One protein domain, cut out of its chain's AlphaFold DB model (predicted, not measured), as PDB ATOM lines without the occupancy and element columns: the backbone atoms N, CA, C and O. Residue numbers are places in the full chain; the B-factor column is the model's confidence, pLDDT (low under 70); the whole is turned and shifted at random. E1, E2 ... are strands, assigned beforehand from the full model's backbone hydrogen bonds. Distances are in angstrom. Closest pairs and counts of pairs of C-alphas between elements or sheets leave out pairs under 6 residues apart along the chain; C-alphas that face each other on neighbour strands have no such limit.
ATOM      1  N   ALA A 129     -10.445  24.486   2.676       65.41
ATOM      2  CA  ALA A 129      -9.785  25.594   3.352       65.41
ATOM      3  C   ALA A 129      -9.244  26.553   2.283       65.41
ATOM      4  O   ALA A 129      -8.457  26.153   1.423       65.41
ATOM      5  N   GLU A 130      -9.697  27.803   2.295       72.79
ATOM      6  CA  GLU A 130      -9.062  28.857   1.511       72.79
ATOM      7  C   GLU A 130      -7.724  29.191   2.162       72.79
ATOM      8  O   GLU A 130      -7.675  29.612   3.317       72.79
ATOM      9  N   ASN A 131      -6.633  28.975   1.432       78.49
ATOM     10  CA  ASN A 131      -5.290  29.231   1.935       78.49
ATOM     11  C   ASN A 131      -4.827  30.600   1.439       78.49
ATOM     12  O   ASN A 131      -4.986  30.919   0.256       78.49
ATOM     13  N   ASN A 132      -4.251  31.388   2.345       81.73
ATOM     14  CA  ASN A 132      -3.653  32.684   2.047       81.73
ATOM     15  C   ASN A 132      -2.129  32.542   2.127       81.73
ATOM     16  O   ASN A 132      -1.591  32.235   3.187       81.73
ATOM     17  N   ILE A 133      -1.447  32.768   1.009       85.27
ATOM     18  CA  ILE A 133       0.017  32.845   0.933       85.27
ATOM     19  C   ILE A 133       0.396  34.262   0.570       85.27
ATOM     20  O   ILE A 133      -0.175  34.819  -0.358       85.27
ATOM     21  N   GLU A 134       1.406  34.821   1.207       87.06
ATOM     22  CA  GLU A 134       1.996  36.079   0.772       87.06
ATOM     23  C   GLU A 134       3.203  35.785  -0.106       87.06
ATOM     24  O   GLU A 134       4.160  35.140   0.314       87.06
ATOM     25  N   LEU A 135       3.148  36.214  -1.361       88.09
ATOM     26  CA  LEU A 135       4.272  36.111  -2.276       88.09
ATOM     27  C   LEU A 135       5.019  37.434  -2.277       88.09
ATOM     28  O   LEU A 135       4.472  38.449  -2.697       88.09
ATOM     29  N   CYS A 136       6.276  37.403  -1.871       88.67
ATOM     30  CA  CYS A 136       7.105  38.583  -1.769       88.67
ATOM     31  C   CYS A 136       8.269  38.559  -2.761       88.67
ATOM     32  O   CYS A 136       8.725  37.505  -3.224       88.67
ATOM     33  N   SER A 137       8.766  39.746  -3.085       87.67
ATOM     34  CA  SER A 137       9.965  39.928  -3.890       87.67
ATOM     35  C   SER A 137      10.800  41.080  -3.352       87.67
ATOM     36  O   SER A 137      10.280  42.034  -2.784       87.67
ATOM     37  N   GLU A 138      12.110  41.015  -3.576       85.82
ATOM     38  CA  GLU A 138      13.023  42.144  -3.338       85.82
ATOM     39  C   GLU A 138      12.651  43.395  -4.157       85.82
ATOM     40  O   GLU A 138      13.034  44.510  -3.810       85.82
ATOM     41  N   LYS A 139      11.908  43.225  -5.259       86.04
ATOM     42  CA  LYS A 139      11.383  44.316  -6.090       86.04
ATOM     43  C   LYS A 139       9.865  44.375  -5.966       86.04
ATOM     44  O   LYS A 139       9.233  43.342  -5.797       86.04
ATOM     45  N   GLN A 140       9.277  45.556  -6.150       85.11
ATOM     46  CA  GLN A 140       7.820  45.695  -6.192       85.11
ATOM     47  C   GLN A 140       7.208  44.754  -7.244       85.11
ATOM     48  O   GLN A 140       7.683  44.659  -8.390       85.11
ATOM     49  N   LEU A 141       6.179  44.028  -6.810       84.29
ATOM     50  CA  LEU A 141       5.359  43.146  -7.625       84.29
ATOM     51  C   LEU A 141       4.076  43.892  -7.969       84.29
ATOM     52  O   LEU A 141       3.369  44.343  -7.070       84.29
ATOM     53  N   THR A 142       3.759  43.972  -9.258       81.81
ATOM     54  CA  THR A 142       2.445  44.443  -9.698       81.81
ATOM     55  C   THR A 142       1.548  43.221  -9.906       81.81
ATOM     56  O   THR A 142       1.953  42.239 -10.541       81.81
ATOM     57  N   CYS A 143       0.324  43.218  -9.370       79.49
ATOM     58  CA  CYS A 143      -0.561  42.042  -9.491       79.49
ATOM     59  C   CYS A 143      -0.842  41.665 -10.966       79.49
ATOM     60  O   CYS A 143      -1.073  40.494 -11.274       79.49
ATOM     61  N   ASN A 144      -0.758  42.631 -11.888       78.93
ATOM     62  CA  ASN A 144      -0.935  42.423 -13.329       78.93
ATOM     63  C   ASN A 144       0.210  41.627 -13.982       78.93
ATOM     64  O   ASN A 144      -0.011  40.956 -14.989       78.93
ATOM     65  N   GLU A 145       1.421  41.651 -13.414       77.16
ATOM     66  CA  GLU A 145       2.553  40.844 -13.897       77.16
ATOM     67  C   GLU A 145       2.398  39.347 -13.566       77.16
ATOM     68  O   GLU A 145       3.059  38.498 -14.175       77.16
ATOM     69  N   ILE A 146       1.526  39.006 -12.613       79.16
ATOM     70  CA  ILE A 146       1.229  37.629 -12.221       79.16
ATOM     71  C   ILE A 146       0.273  37.035 -13.262       79.16
ATOM     72  O   ILE A 146      -0.949  37.152 -13.162       79.16
ATOM     73  N   LEU A 147       0.827  36.333 -14.252       76.71
ATOM     74  CA  LEU A 147       0.039  35.538 -15.198       76.71
ATOM     75  C   LEU A 147      -0.614  34.360 -14.458       76.71
ATOM     76  O   LEU A 147       0.055  33.388 -14.086       76.71
ATOM     77  N   LYS A 148      -1.927  34.473 -14.237       75.32
ATOM     78  CA  LYS A 148      -2.770  33.488 -13.548       75.32
ATOM     79  C   LYS A 148      -3.328  32.484 -14.555       75.32
ATOM     80  O   LYS A 148      -3.974  32.877 -15.519       75.32
ATOM     81  N   GLU A 149      -3.133  31.186 -14.313       70.45
ATOM     82  CA  GLU A 149      -3.818  30.146 -15.106       70.45
ATOM     83  C   GLU A 149      -5.276  29.932 -14.655       70.45
ATOM     84  O   GLU A 149      -6.118  29.570 -15.471       70.45
ATOM     85  N   ASN A 150      -5.600  30.204 -13.383       65.31
ATOM     86  CA  ASN A 150      -6.935  30.005 -12.808       65.31
ATOM     87  C   ASN A 150      -7.533  31.322 -12.286       65.31
ATOM     88  O   ASN A 150      -6.870  32.070 -11.567       65.31
ATOM     89  N   LYS A 151      -8.825  31.562 -12.563       61.37
ATOM     90  CA  LYS A 151      -9.577  32.771 -12.155       61.37
ATOM     91  C   LYS A 151      -9.740  32.957 -10.633       61.37
ATOM     92  O   LYS A 151     -10.190  34.008 -10.205       61.37
ATOM     93  N   GLN A 152      -9.385  31.968  -9.811       65.88
ATOM     94  CA  GLN A 152      -9.652  31.965  -8.361       65.88
ATOM     95  C   GLN A 152      -8.604  32.693  -7.501       65.88
ATOM     96  O   GLN A 152      -8.624  32.548  -6.284       65.88
ATOM     97  N   MET A 153      -7.681  33.451  -8.096       69.47
ATOM     98  CA  MET A 153      -6.656  34.179  -7.346       69.47
ATOM     99  C   MET A 153      -6.994  35.669  -7.235       69.47
ATOM    100  O   MET A 153      -6.900  36.411  -8.219       69.47
ATOM    101  N   THR A 154      -7.279  36.125  -6.019       71.96
ATOM    102  CA  THR A 154      -7.409  37.548  -5.668       71.96
ATOM    103  C   THR A 154      -6.088  38.069  -5.104       71.96
ATOM    104  O   THR A 154      -5.526  37.431  -4.217       71.96
ATOM    105  N   CYS A 155      -5.603  39.205  -5.612       73.05
ATOM    106  CA  CYS A 155      -4.538  39.978  -4.966       73.05
ATOM    107  C   CYS A 155      -5.205  41.032  -4.084       73.05
ATOM    108  O   CYS A 155      -6.133  41.688  -4.557       73.05
ATOM    109  N   LYS A 156      -4.756  41.199  -2.838       73.90
ATOM    110  CA  LYS A 156      -5.249  42.294  -1.985       73.90
ATOM    111  C   LYS A 156      -4.663  43.653  -2.376       73.90
ATOM    112  O   LYS A 156      -5.358  44.655  -2.299       73.90
ATOM    113  N   GLU A 157      -3.412  43.666  -2.825       74.08
ATOM    114  CA  GLU A 157      -2.640  44.881  -3.094       74.08
ATOM    115  C   GLU A 157      -2.214  44.924  -4.568       74.08
ATOM    116  O   GLU A 157      -1.929  43.883  -5.171       74.08
ATOM    117  N   VAL A 158      -2.239  46.122  -5.165       69.03
ATOM    118  CA  VAL A 158      -1.937  46.326  -6.594       69.03
ATOM    119  C   VAL A 158      -0.429  46.387  -6.816       69.03
ATOM    120  O   VAL A 158       0.063  45.643  -7.663       69.03
ATOM    121  N   ASP A 159       0.268  47.184  -6.000       73.44
ATOM    122  CA  ASP A 159       1.713  47.408  -6.050       73.44
ATOM    123  C   ASP A 159       2.298  47.290  -4.640       73.44
ATOM    124  O   ASP A 159       2.178  48.197  -3.816       73.44
ATOM    125  N   ALA A 160       2.920  46.149  -4.354       80.39
ATOM    126  CA  ALA A 160       3.496  45.871  -3.045       80.39
ATOM    127  C   ALA A 160       4.744  44.993  -3.161       80.39
ATOM    128  O   ALA A 160       4.952  44.279  -4.146       80.39
ATOM    129  N   TYR A 161       5.595  45.030  -2.136       86.17
ATOM    130  CA  TYR A 161       6.713  44.087  -2.018       86.17
ATOM    131  C   TYR A 161       6.230  42.667  -1.720       86.17
ATOM    132  O   TYR A 161       6.910  41.708  -2.078       86.17
ATOM    133  N   CYS A 162       5.051  42.542  -1.109       85.73
ATOM    134  CA  CYS A 162       4.386  41.294  -0.777       85.73
ATOM    135  C   CYS A 162       2.946  41.338  -1.280       85.73
ATOM    136  O   CYS A 162       2.202  42.253  -0.968       85.73
ATOM    137  N   VAL A 163       2.538  40.343  -2.059       86.83
ATOM    138  CA  VAL A 163       1.180  40.225  -2.590       86.83
ATOM    139  C   VAL A 163       0.513  39.023  -1.940       86.83
ATOM    140  O   VAL A 163       0.966  37.891  -2.109       86.83
ATOM    141  N   SER A 164      -0.588  39.250  -1.222       85.44
ATOM    142  CA  SER A 164      -1.399  38.170  -0.649       85.44
ATOM    143  C   SER A 164      -2.196  37.446  -1.741       85.44
ATOM    144  O   SER A 164      -2.938  38.063  -2.509       85.44
ATOM    145  N   ILE A 165      -2.024  36.130  -1.809       84.81
ATOM    146  CA  ILE A 165      -2.556  35.192  -2.792       84.81
ATOM    147  C   ILE A 165      -3.502  34.235  -2.075       84.81
ATOM    148  O   ILE A 165      -3.066  33.354  -1.333       84.81
ATOM    149  N   ARG A 166      -4.800  34.354  -2.360       84.75
ATOM    150  CA  ARG A 166      -5.813  33.397  -1.898       84.75
ATOM    151  C   ARG A 166      -6.041  32.315  -2.947       84.75
ATOM    152  O   ARG A 166      -6.215  32.632  -4.125       84.75
ATOM    153  N   PHE A 167      -6.031  31.045  -2.548       83.57
ATOM    154  CA  PHE A 167      -6.344  29.925  -3.441       83.57
ATOM    155  C   PHE A 167      -6.924  28.726  -2.678       83.57
ATOM    156  O   PHE A 167      -6.680  28.532  -1.489       83.57
ATOM    157  N   SER A 168      -7.709  27.907  -3.381       80.70
ATOM    158  CA  SER A 168      -8.438  26.778  -2.792       80.70
ATOM    159  C   SER A 168      -7.592  25.503  -2.723       80.70
ATOM    160  O   SER A 168      -7.307  24.986  -1.650       80.70
ATOM    161  N   THR A 169      -7.177  24.978  -3.876       83.02
ATOM    162  CA  THR A 169      -6.518  23.659  -3.977       83.02
ATOM    163  C   THR A 169      -5.172  23.739  -4.675       83.02
ATOM    164  O   THR A 169      -4.161  23.260  -4.162       83.02
ATOM    165  N   LYS A 170      -5.145  24.357  -5.858       87.95
ATOM    166  CA  LYS A 170      -3.955  24.482  -6.691       87.95
ATOM    167  C   LYS A 170      -3.975  25.806  -7.439       87.95
ATOM    168  O   LYS A 170      -4.966  26.140  -8.088       87.95
ATOM    169  N   THR A 171      -2.859  26.523  -7.405       89.41
ATOM    170  CA  THR A 171      -2.654  27.719  -8.226       89.41
ATOM    171  C   THR A 171      -1.288  27.674  -8.894       89.41
ATOM    172  O   THR A 171      -0.314  27.174  -8.324       89.41
ATOM    173  N   LYS A 172      -1.229  28.149 -10.138       90.86
ATOM    174  CA  LYS A 172      -0.002  28.251 -10.924       90.86
ATOM    175  C   LYS A 172       0.186  29.697 -11.353       90.86
ATOM    176  O   LYS A 172      -0.709  30.300 -11.942       90.86
ATOM    177  N   ILE A 173       1.360  30.216 -11.027       89.98
ATOM    178  CA  ILE A 173       1.772  31.604 -11.197       89.98
ATOM    179  C   ILE A 173       3.014  31.619 -12.082       89.98
ATOM    180  O   ILE A 173       3.896  30.768 -11.933       89.98
ATOM    181  N   ARG A 174       3.093  32.584 -13.000       89.78
ATOM    182  CA  ARG A 174       4.291  32.836 -13.810       89.78
ATOM    183  C   ARG A 174       4.756  34.269 -13.597       89.78
ATOM    184  O   ARG A 174       3.943  35.183 -13.675       89.78
ATOM    185  N   LEU A 175       6.050  34.445 -13.339       89.61
ATOM    186  CA  LEU A 175       6.662  35.734 -13.007       89.61
ATOM    187  C   LEU A 175       8.040  35.872 -13.665       89.61
ATOM    188  O   LEU A 175       8.801  34.908 -13.740       89.61
ATOM    189  N   LYS A 176       8.393  37.082 -14.111       85.89
ATOM    190  CA  LYS A 176       9.715  37.412 -14.689       85.89
ATOM    191  C   LYS A 176      10.635  38.144 -13.692       85.89
ATOM    192  O   LYS A 176      11.474  38.945 -14.093       85.89
ATOM    193  N   LYS A 177      10.471  37.909 -12.386       83.64
ATOM    194  CA  LYS A 177      11.228  38.599 -11.321       83.64
ATOM    195  C   LYS A 177      12.217  37.661 -10.631       83.64
ATOM    196  O   LYS A 177      12.042  36.442 -10.621       83.64
ATOM    197  N   LYS A 178      13.267  38.261 -10.068       82.90
ATOM    198  CA  LYS A 178      14.279  37.598  -9.235       82.90
ATOM    199  C   LYS A 178      14.013  37.900  -7.748       82.90
ATOM    200  O   LYS A 178      13.248  38.808  -7.451       82.90
ATOM    201  N   GLY A 179      14.636  37.142  -6.846       84.90
ATOM    202  CA  GLY A 179      14.519  37.306  -5.396       84.90
ATOM    203  C   GLY A 179      13.107  37.031  -4.884       84.90
ATOM    204  O   GLY A 179      12.557  37.858  -4.171       84.90
ATOM    205  N   LEU A 180      12.480  35.930  -5.316       88.45
ATOM    206  CA  LEU A 180      11.134  35.563  -4.861       88.45
ATOM    207  C   LEU A 180      11.212  34.746  -3.569       88.45
ATOM    208  O   LEU A 180      11.984  33.793  -3.469       88.45
ATOM    209  N   TYR A 181      10.360  35.065  -2.612       89.27
ATOM    210  CA  TYR A 181      10.129  34.257  -1.421       89.27
ATOM    211  C   TYR A 181       8.640  34.285  -1.106       89.27
ATOM    212  O   TYR A 181       7.920  35.164  -1.569       89.27
ATOM    213  N   PHE A 182       8.145  33.294  -0.380       88.57
ATOM    214  CA  PHE A 182       6.759  33.317   0.067       88.57
ATOM    215  C   PHE A 182       6.699  33.152   1.574       88.57
ATOM    216  O   PHE A 182       7.533  32.452   2.147       88.57
ATOM    217  N   LYS A 183       5.718  33.803   2.185       85.69
ATOM    218  CA  LYS A 183       5.350  33.646   3.584       85.69
ATOM    219  C   LYS A 183       3.990  32.969   3.653       85.69
ATOM    220  O   LYS A 183       3.124  33.208   2.806       85.69
ATOM    221  N   HIS A 184       3.802  32.101   4.632       74.63
ATOM    222  CA  HIS A 184       2.507  31.494   4.887       74.63
ATOM    223  C   HIS A 184       2.154  31.660   6.366       74.63
ATOM    224  O   HIS A 184       2.837  31.117   7.218       74.63
ATOM    225  N   GLY A 185       1.032  32.313   6.676       67.23
ATOM    226  CA  GLY A 185       0.587  32.484   8.063       67.23
ATOM    227  C   GLY A 185       1.331  33.609   8.785       67.23
ATOM    228  O   GLY A 185       1.533  34.675   8.209       67.23
ATOM    229  N   THR A 186       1.676  33.391  10.053       58.11
ATOM    230  CA  THR A 186       2.475  34.324  10.860       58.11
ATOM    231  C   THR A 186       3.925  34.359  10.363       58.11
ATOM    232  O   THR A 186       4.389  33.409   9.741       58.11
ATOM    233  N   GLU A 187       4.630  35.467  10.601       57.23
ATOM    234  CA  GLU A 187       5.819  35.934   9.859       57.23
ATOM    235  C   GLU A 187       7.017  34.971   9.693       57.23
ATOM    236  O   GLU A 187       7.921  35.283   8.920       57.23
ATOM    237  N   GLU A 188       7.043  33.816  10.358       59.91
ATOM    238  CA  GLU A 188       8.216  32.935  10.438       59.91
ATOM    239  C   GLU A 188       8.369  31.934   9.296       59.91
ATOM    240  O   GLU A 188       9.492  31.528   8.990       59.91
ATOM    241  N   ASP A 189       7.290  31.564   8.607       67.38
ATOM    242  CA  ASP A 189       7.363  30.590   7.511       67.38
ATOM    243  C   ASP A 189       7.817  31.270   6.202       67.38
ATOM    244  O   ASP A 189       7.156  31.199   5.158       67.38
ATOM    245  N   VAL A 190       8.958  31.971   6.254       77.60
ATOM    246  CA  VAL A 190       9.599  32.601   5.094       77.60
ATOM    247  C   VAL A 190      10.362  31.544   4.304       77.60
ATOM    248  O   VAL A 190      11.472  31.122   4.636       77.60
ATOM    249  N   HIS A 191       9.790  31.137   3.182       82.26
ATOM    250  CA  HIS A 191      10.398  30.175   2.283       82.26
ATOM    251  C   HIS A 191      10.987  30.869   1.057       82.26
ATOM    252  O   HIS A 191      10.293  31.237   0.104       82.26
ATOM    253  N   TYR A 192      12.313  30.984   1.049       82.89
ATOM    254  CA  TYR A 192      13.052  31.526  -0.086       82.89
ATOM    255  C   TYR A 192      12.993  30.594  -1.303       82.89
ATOM    256  O   TYR A 192      13.324  29.400  -1.232       82.89
ATOM    257  N   LEU A 193      12.602  31.147  -2.453       82.12
ATOM    258  CA  LEU A 193      12.577  30.452  -3.734       82.12
ATOM    259  C   LEU A 193      13.769  30.895  -4.582       82.12
ATOM    260  O   LEU A 193      13.981  32.070  -4.860       82.12
ATOM    261  N   SER A 194      14.546  29.928  -5.067       76.28
ATOM    262  CA  SER A 194      15.626  30.202  -6.022       76.28
ATOM    263  C   SER A 194      15.048  30.613  -7.383       76.28
ATOM    264  O   SER A 194      14.849  29.771  -8.259       76.28
ATOM    265  N   SER A 195      14.803  31.908  -7.563       71.86
ATOM    266  CA  SER A 195      14.144  32.539  -8.715       71.86
ATOM    267  C   SER A 195      15.052  32.676  -9.954       71.86
ATOM    268  O   SER A 195      15.222  33.769 -10.503       71.86
ATOM    269  N   LYS A 196      15.720  31.598 -10.371       81.80
ATOM    270  CA  LYS A 196      16.464  31.613 -11.642       81.80
ATOM    271  C   LYS A 196      15.461  31.481 -12.801       81.80
ATOM    272  O   LYS A 196      14.529  30.699 -12.661       81.80
ATOM    273  N   PRO A 197      15.618  32.195 -13.928       81.30
ATOM    274  CA  PRO A 197      14.773  31.967 -15.104       81.30
ATOM    275  C   PRO A 197      14.843  30.492 -15.541       81.30
ATOM    276  O   PRO A 197      15.812  29.797 -15.224       81.30
ATOM    277  N   HIS A 198      13.811  30.011 -16.242       88.03
ATOM    278  CA  HIS A 198      13.674  28.607 -16.664       88.03
ATOM    279  C   HIS A 198      13.516  27.594 -15.518       88.03
ATOM    280  O   HIS A 198      13.850  26.414 -15.666       88.03
ATOM    281  N   THR A 199      13.006  28.020 -14.356       91.14
ATOM    282  CA  THR A 199      12.707  27.116 -13.236       91.14
ATOM    283  C   THR A 199      11.214  27.025 -12.962       91.14
ATOM    284  O   THR A 199      10.484  28.015 -12.969       91.14
ATOM    285  N   HIS A 200      10.757  25.804 -12.686       92.66
ATOM    286  CA  HIS A 200       9.418  25.518 -12.194       92.66
ATOM    287  C   HIS A 200       9.508  24.971 -10.773       92.66
ATOM    288  O   HIS A 200      10.039  23.887 -10.532       92.66
ATOM    289  N   HIS A 201       9.009  25.749  -9.822       93.13
ATOM    290  CA  HIS A 201       8.910  25.384  -8.420       93.13
ATOM    291  C   HIS A 201       7.544  24.760  -8.157       93.13
ATOM    292  O   HIS A 201       6.515  25.406  -8.347       93.13
ATOM    293  N   MET A 202       7.528  23.510  -7.710       93.00
ATOM    294  CA  MET A 202       6.322  22.853  -7.216       93.00
ATOM    295  C   MET A 202       6.385  22.821  -5.692       93.00
ATOM    296  O   MET A 202       7.264  22.181  -5.109       93.00
ATOM    297  N   ILE A 203       5.455  23.531  -5.066       93.23
ATOM    298  CA  ILE A 203       5.358  23.719  -3.623       93.23
ATOM    299  C   ILE A 203       4.098  22.995  -3.164       93.23
ATOM    300  O   ILE A 203       2.978  23.387  -3.500       93.23
ATOM    301  N   ARG A 204       4.287  21.903  -2.426       92.15
ATOM    302  CA  ARG A 204       3.194  21.146  -1.817       92.15
ATOM    303  C   ARG A 204       3.060  21.542  -0.358       92.15
ATOM    304  O   ARG A 204       4.043  21.477   0.374       92.15
ATOM    305  N   LEU A 205       1.857  21.927   0.042       90.40
ATOM    306  CA  LEU A 205       1.535  22.296   1.413       90.40
ATOM    307  C   LEU A 205       0.744  21.166   2.064       90.40
ATOM    308  O   LEU A 205      -0.289  20.750   1.533       90.40
ATOM    309  N   LYS A 206       1.230  20.669   3.199       90.55
ATOM    310  CA  LYS A 206       0.492  19.753   4.070       90.55
ATOM    311  C   LYS A 206       0.039  20.522   5.308       90.55
ATOM    312  O   LYS A 206       0.878  21.068   6.018       90.55
ATOM    313  N   LEU A 207      -1.271  20.561   5.546       89.02
ATOM    314  CA  LEU A 207      -1.853  21.228   6.708       89.02
ATOM    315  C   LEU A 207      -1.741  20.325   7.941       89.02
ATOM    316  O   LEU A 207      -2.170  19.166   7.896       89.02
ATOM    317  N   ILE A 208      -1.193  20.855   9.029       91.51
ATOM    318  CA  ILE A 208      -1.107  20.192  10.329       91.51
ATOM    319  C   ILE A 208      -1.799  21.091  11.351       91.51
ATOM    320  O   ILE A 208      -1.334  22.193  11.621       91.51
ATOM    321  N   GLN A 209      -2.910  20.635  11.915       91.70
ATOM    322  CA  GLN A 209      -3.579  21.325  13.014       91.70
ATOM    323  C   GLN A 209      -3.121  20.698  14.327       91.70
ATOM    324  O   GLN A 209      -3.181  19.479  14.471       91.70
ATOM    325  N   ILE A 210      -2.652  21.519  15.257       93.73
ATOM    326  CA  ILE A 210      -2.169  21.104  16.571       93.73
ATOM    327  C   ILE A 210      -3.100  21.705  17.616       93.73
ATOM    328  O   ILE A 210      -3.149  22.925  17.759       93.73
ATOM    329  N   SER A 279       9.889  21.131  -4.583       91.68
ATOM    330  CA  SER A 279      10.610  20.470  -5.673       91.68
ATOM    331  C   SER A 279      10.837  21.454  -6.816       91.68
ATOM    332  O   SER A 279      10.072  22.404  -6.998       91.68
ATOM    333  N   LYS A 280      11.940  21.267  -7.542       91.25
ATOM    334  CA  LYS A 280      12.395  22.178  -8.594       91.25
ATOM    335  C   LYS A 280      12.600  21.396  -9.881       91.25
ATOM    336  O   LYS A 280      13.333  20.413  -9.895       91.25
ATOM    337  N   LEU A 281      11.984  21.869 -10.953       91.45
ATOM    338  CA  LEU A 281      12.137  21.360 -12.309       91.45
ATOM    339  C   LEU A 281      12.687  22.466 -13.214       91.45
ATOM    340  O   LEU A 281      12.567  23.655 -12.904       91.45
ATOM    341  N   ARG A 282      13.302  22.082 -14.335       88.38
ATOM    342  CA  ARG A 282      13.606  23.021 -15.425       88.38
ATOM    343  C   ARG A 282      12.363  23.191 -16.295       88.38
ATOM    344  O   ARG A 282      11.639  22.228 -16.522       88.38
ATOM    345  N   HIS A 283      12.121  24.405 -16.765       86.35
ATOM    346  CA  HIS A 283      10.971  24.753 -17.594       86.35
ATOM    347  C   HIS A 283      11.431  25.609 -18.772       86.35
ATOM    348  O   HIS A 283      12.331  26.424 -18.618       86.35
ATOM    349  N   SER A 284      10.835  25.431 -19.950       86.35
ATOM    350  CA  SER A 284      11.301  26.074 -21.188       86.35
ATOM    351  C   SER A 284      11.065  27.587 -21.237       86.35
ATOM    352  O   SER A 284      11.738  28.280 -21.986       86.35
ATOM    353  N   SER A 285      10.149  28.127 -20.429       83.85
ATOM    354  CA  SER A 285       9.837  29.564 -20.423       83.85
ATOM    355  C   SER A 285      10.915  30.426 -19.765       83.85
ATOM    356  O   SER A 285      11.417  30.064 -18.703       83.85
ATOM    357  N   ASP A 286      11.103  31.645 -20.266       86.85
ATOM    358  CA  ASP A 286      11.953  32.679 -19.643       86.85
ATOM    359  C   ASP A 286      11.463  33.137 -18.254       86.85
ATOM    360  O   ASP A 286      12.186  33.787 -17.503       86.85
ATOM    361  N   SER A 287      10.219  32.812 -17.893       88.16
ATOM    362  CA  SER A 287       9.636  33.098 -16.579       88.16
ATOM    363  C   SER A 287       9.938  32.015 -15.543       88.16
ATOM    364  O   SER A 287      10.025  30.830 -15.871       88.16
ATOM    365  N   VAL A 288       9.979  32.415 -14.272       89.68
ATOM    366  CA  VAL A 288       9.870  31.512 -13.122       89.68
ATOM    367  C   VAL A 288       8.412  31.077 -12.998       89.68
ATOM    368  O   VAL A 288       7.505  31.910 -12.934       89.68
ATOM    369  N   VAL A 289       8.181  29.769 -12.967       91.24
ATOM    370  CA  VAL A 289       6.852  29.188 -12.762       91.24
ATOM    371  C   VAL A 289       6.767  28.674 -11.332       91.24
ATOM    372  O   VAL A 289       7.632  27.923 -10.889       91.24
ATOM    373  N   ILE A 290       5.721  29.040 -10.603       91.76
ATOM    374  CA  ILE A 290       5.468  28.556  -9.244       91.76
ATOM    375  C   ILE A 290       4.107  27.872  -9.236       91.76
ATOM    376  O   ILE A 290       3.120  28.414  -9.724       91.76
ATOM    377  N   THR A 291       4.042  26.650  -8.723       92.21
ATOM    378  CA  THR A 291       2.791  25.918  -8.524       92.21
ATOM    379  C   THR A 291       2.639  25.598  -7.056       92.21
ATOM    380  O   THR A 291       3.383  24.773  -6.530       92.21
ATOM    381  N   PHE A 292       1.655  26.225  -6.425       90.93
ATOM    382  CA  PHE A 292       1.216  25.875  -5.084       90.93
ATOM    383  C   PHE A 292       0.127  24.814  -5.189       90.93
ATOM    384  O   PHE A 292      -0.803  24.944  -5.989       90.93
ATOM    385  N   SER A 293       0.240  23.757  -4.395       90.48
ATOM    386  CA  SER A 293      -0.794  22.733  -4.265       90.48
ATOM    387  C   SER A 293      -0.936  22.320  -2.811       90.48
ATOM    388  O   SER A 293       0.054  21.939  -2.189       90.48
ATOM    389  N   VAL A 294      -2.153  22.355  -2.289       87.97
ATOM    390  CA  VAL A 294      -2.466  21.914  -0.928       87.97
ATOM    391  C   VAL A 294      -2.901  20.454  -0.991       87.97
ATOM    392  O   VAL A 294      -3.701  20.073  -1.851       87.97
ATOM    393  N   LEU A 295      -2.324  19.615  -0.133       88.95
ATOM    394  CA  LEU A 295      -2.736  18.219  -0.032       88.95
ATOM    395  C   LEU A 295      -4.183  18.145   0.481       88.95
ATOM    396  O   LEU A 295      -4.558  18.910   1.364       88.95
ATOM    397  N   PRO A 296      -5.006  17.212  -0.027       87.18
ATOM    398  CA  PRO A 296      -6.410  17.101   0.367       87.18
ATOM    399  C   PRO A 296      -6.602  16.557   1.792       87.18
ATOM    400  O   PRO A 296      -7.740  16.375   2.218       87.18
TER     401      PRO A 296
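This is residues 129 to 210 and 279 to 296 of the 526 residues of the protein "DEgenerin Like" of Caenorhabditis elegans (UniProt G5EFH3). Two strongly twisted sheets of four strands stand partly face to face as a loose sandwich, with the bent hairpin E1 and E2 at one edge and E6 reaching out at one end to Ile 210. The long link between E1 and E2 runs past E3, where residues 147 to 148 pair with it. The printed part has 100 residues, no named helix and eight strands, E1 to E8 in chain order: all strand. One sheet runs E2, E1, E4, E5, antiparallel; the other runs E3, E8, E6, E7, mixed. The whole is compact, with a radius of gyration of the C-alphas of 12.8 A and spans of 39 by 29 by 28 A.

E1, residues 131 to 142, bends by 128 degrees at residue 139, and E2, residues 159 to 167, by 84 degrees at residue 162. This hairpin is antiparallel, with N 133 and O 165 2.9 A apart. E4, residues 180 to 184, is antiparallel to E1, with N 134 and O 183 at 2.8 A, and forms a hairpin with E5, residues 190 to 193, with N 191 and O 182 at 2.8 A. In the other sheet E3, residues 170 to 175, is antiparallel to E8, residues 288 to 296, with N 173 and O 290 at 2.8 A. E6, residues 199 to 210, is parallel to E8, with N 203 and O 291 at 2.8 A, and antiparallel to E7, residues 279 to 282, with N 200 and O 281 at 2.8 A. The closest C-alphas of E5 and E6, those of Leu 193 and His 201, are 7.8 A apart.

E1 begins with C-alpha 131 at (-5.290, 29.231, 1.935) and is 20.7 A long. E6, 33.9 A long, ends with C-alpha 210 at (-2.169, 21.104, 16.571). E8, 25.6 A long, ends with C-alpha 296 at (-6.410, 17.101, 0.367).

The C-alphas of Ile 210 and Asp 286, the two farthest apart, are 40.6 A apart. Residues 211 to 278 are not printed, and C-alphas 210 and 279 are 25.7 A apart across the cut. The link E1 to E2 is long. The pLDDT is under 70 at residues 129, 150 to 153, 158 and 185 to 189.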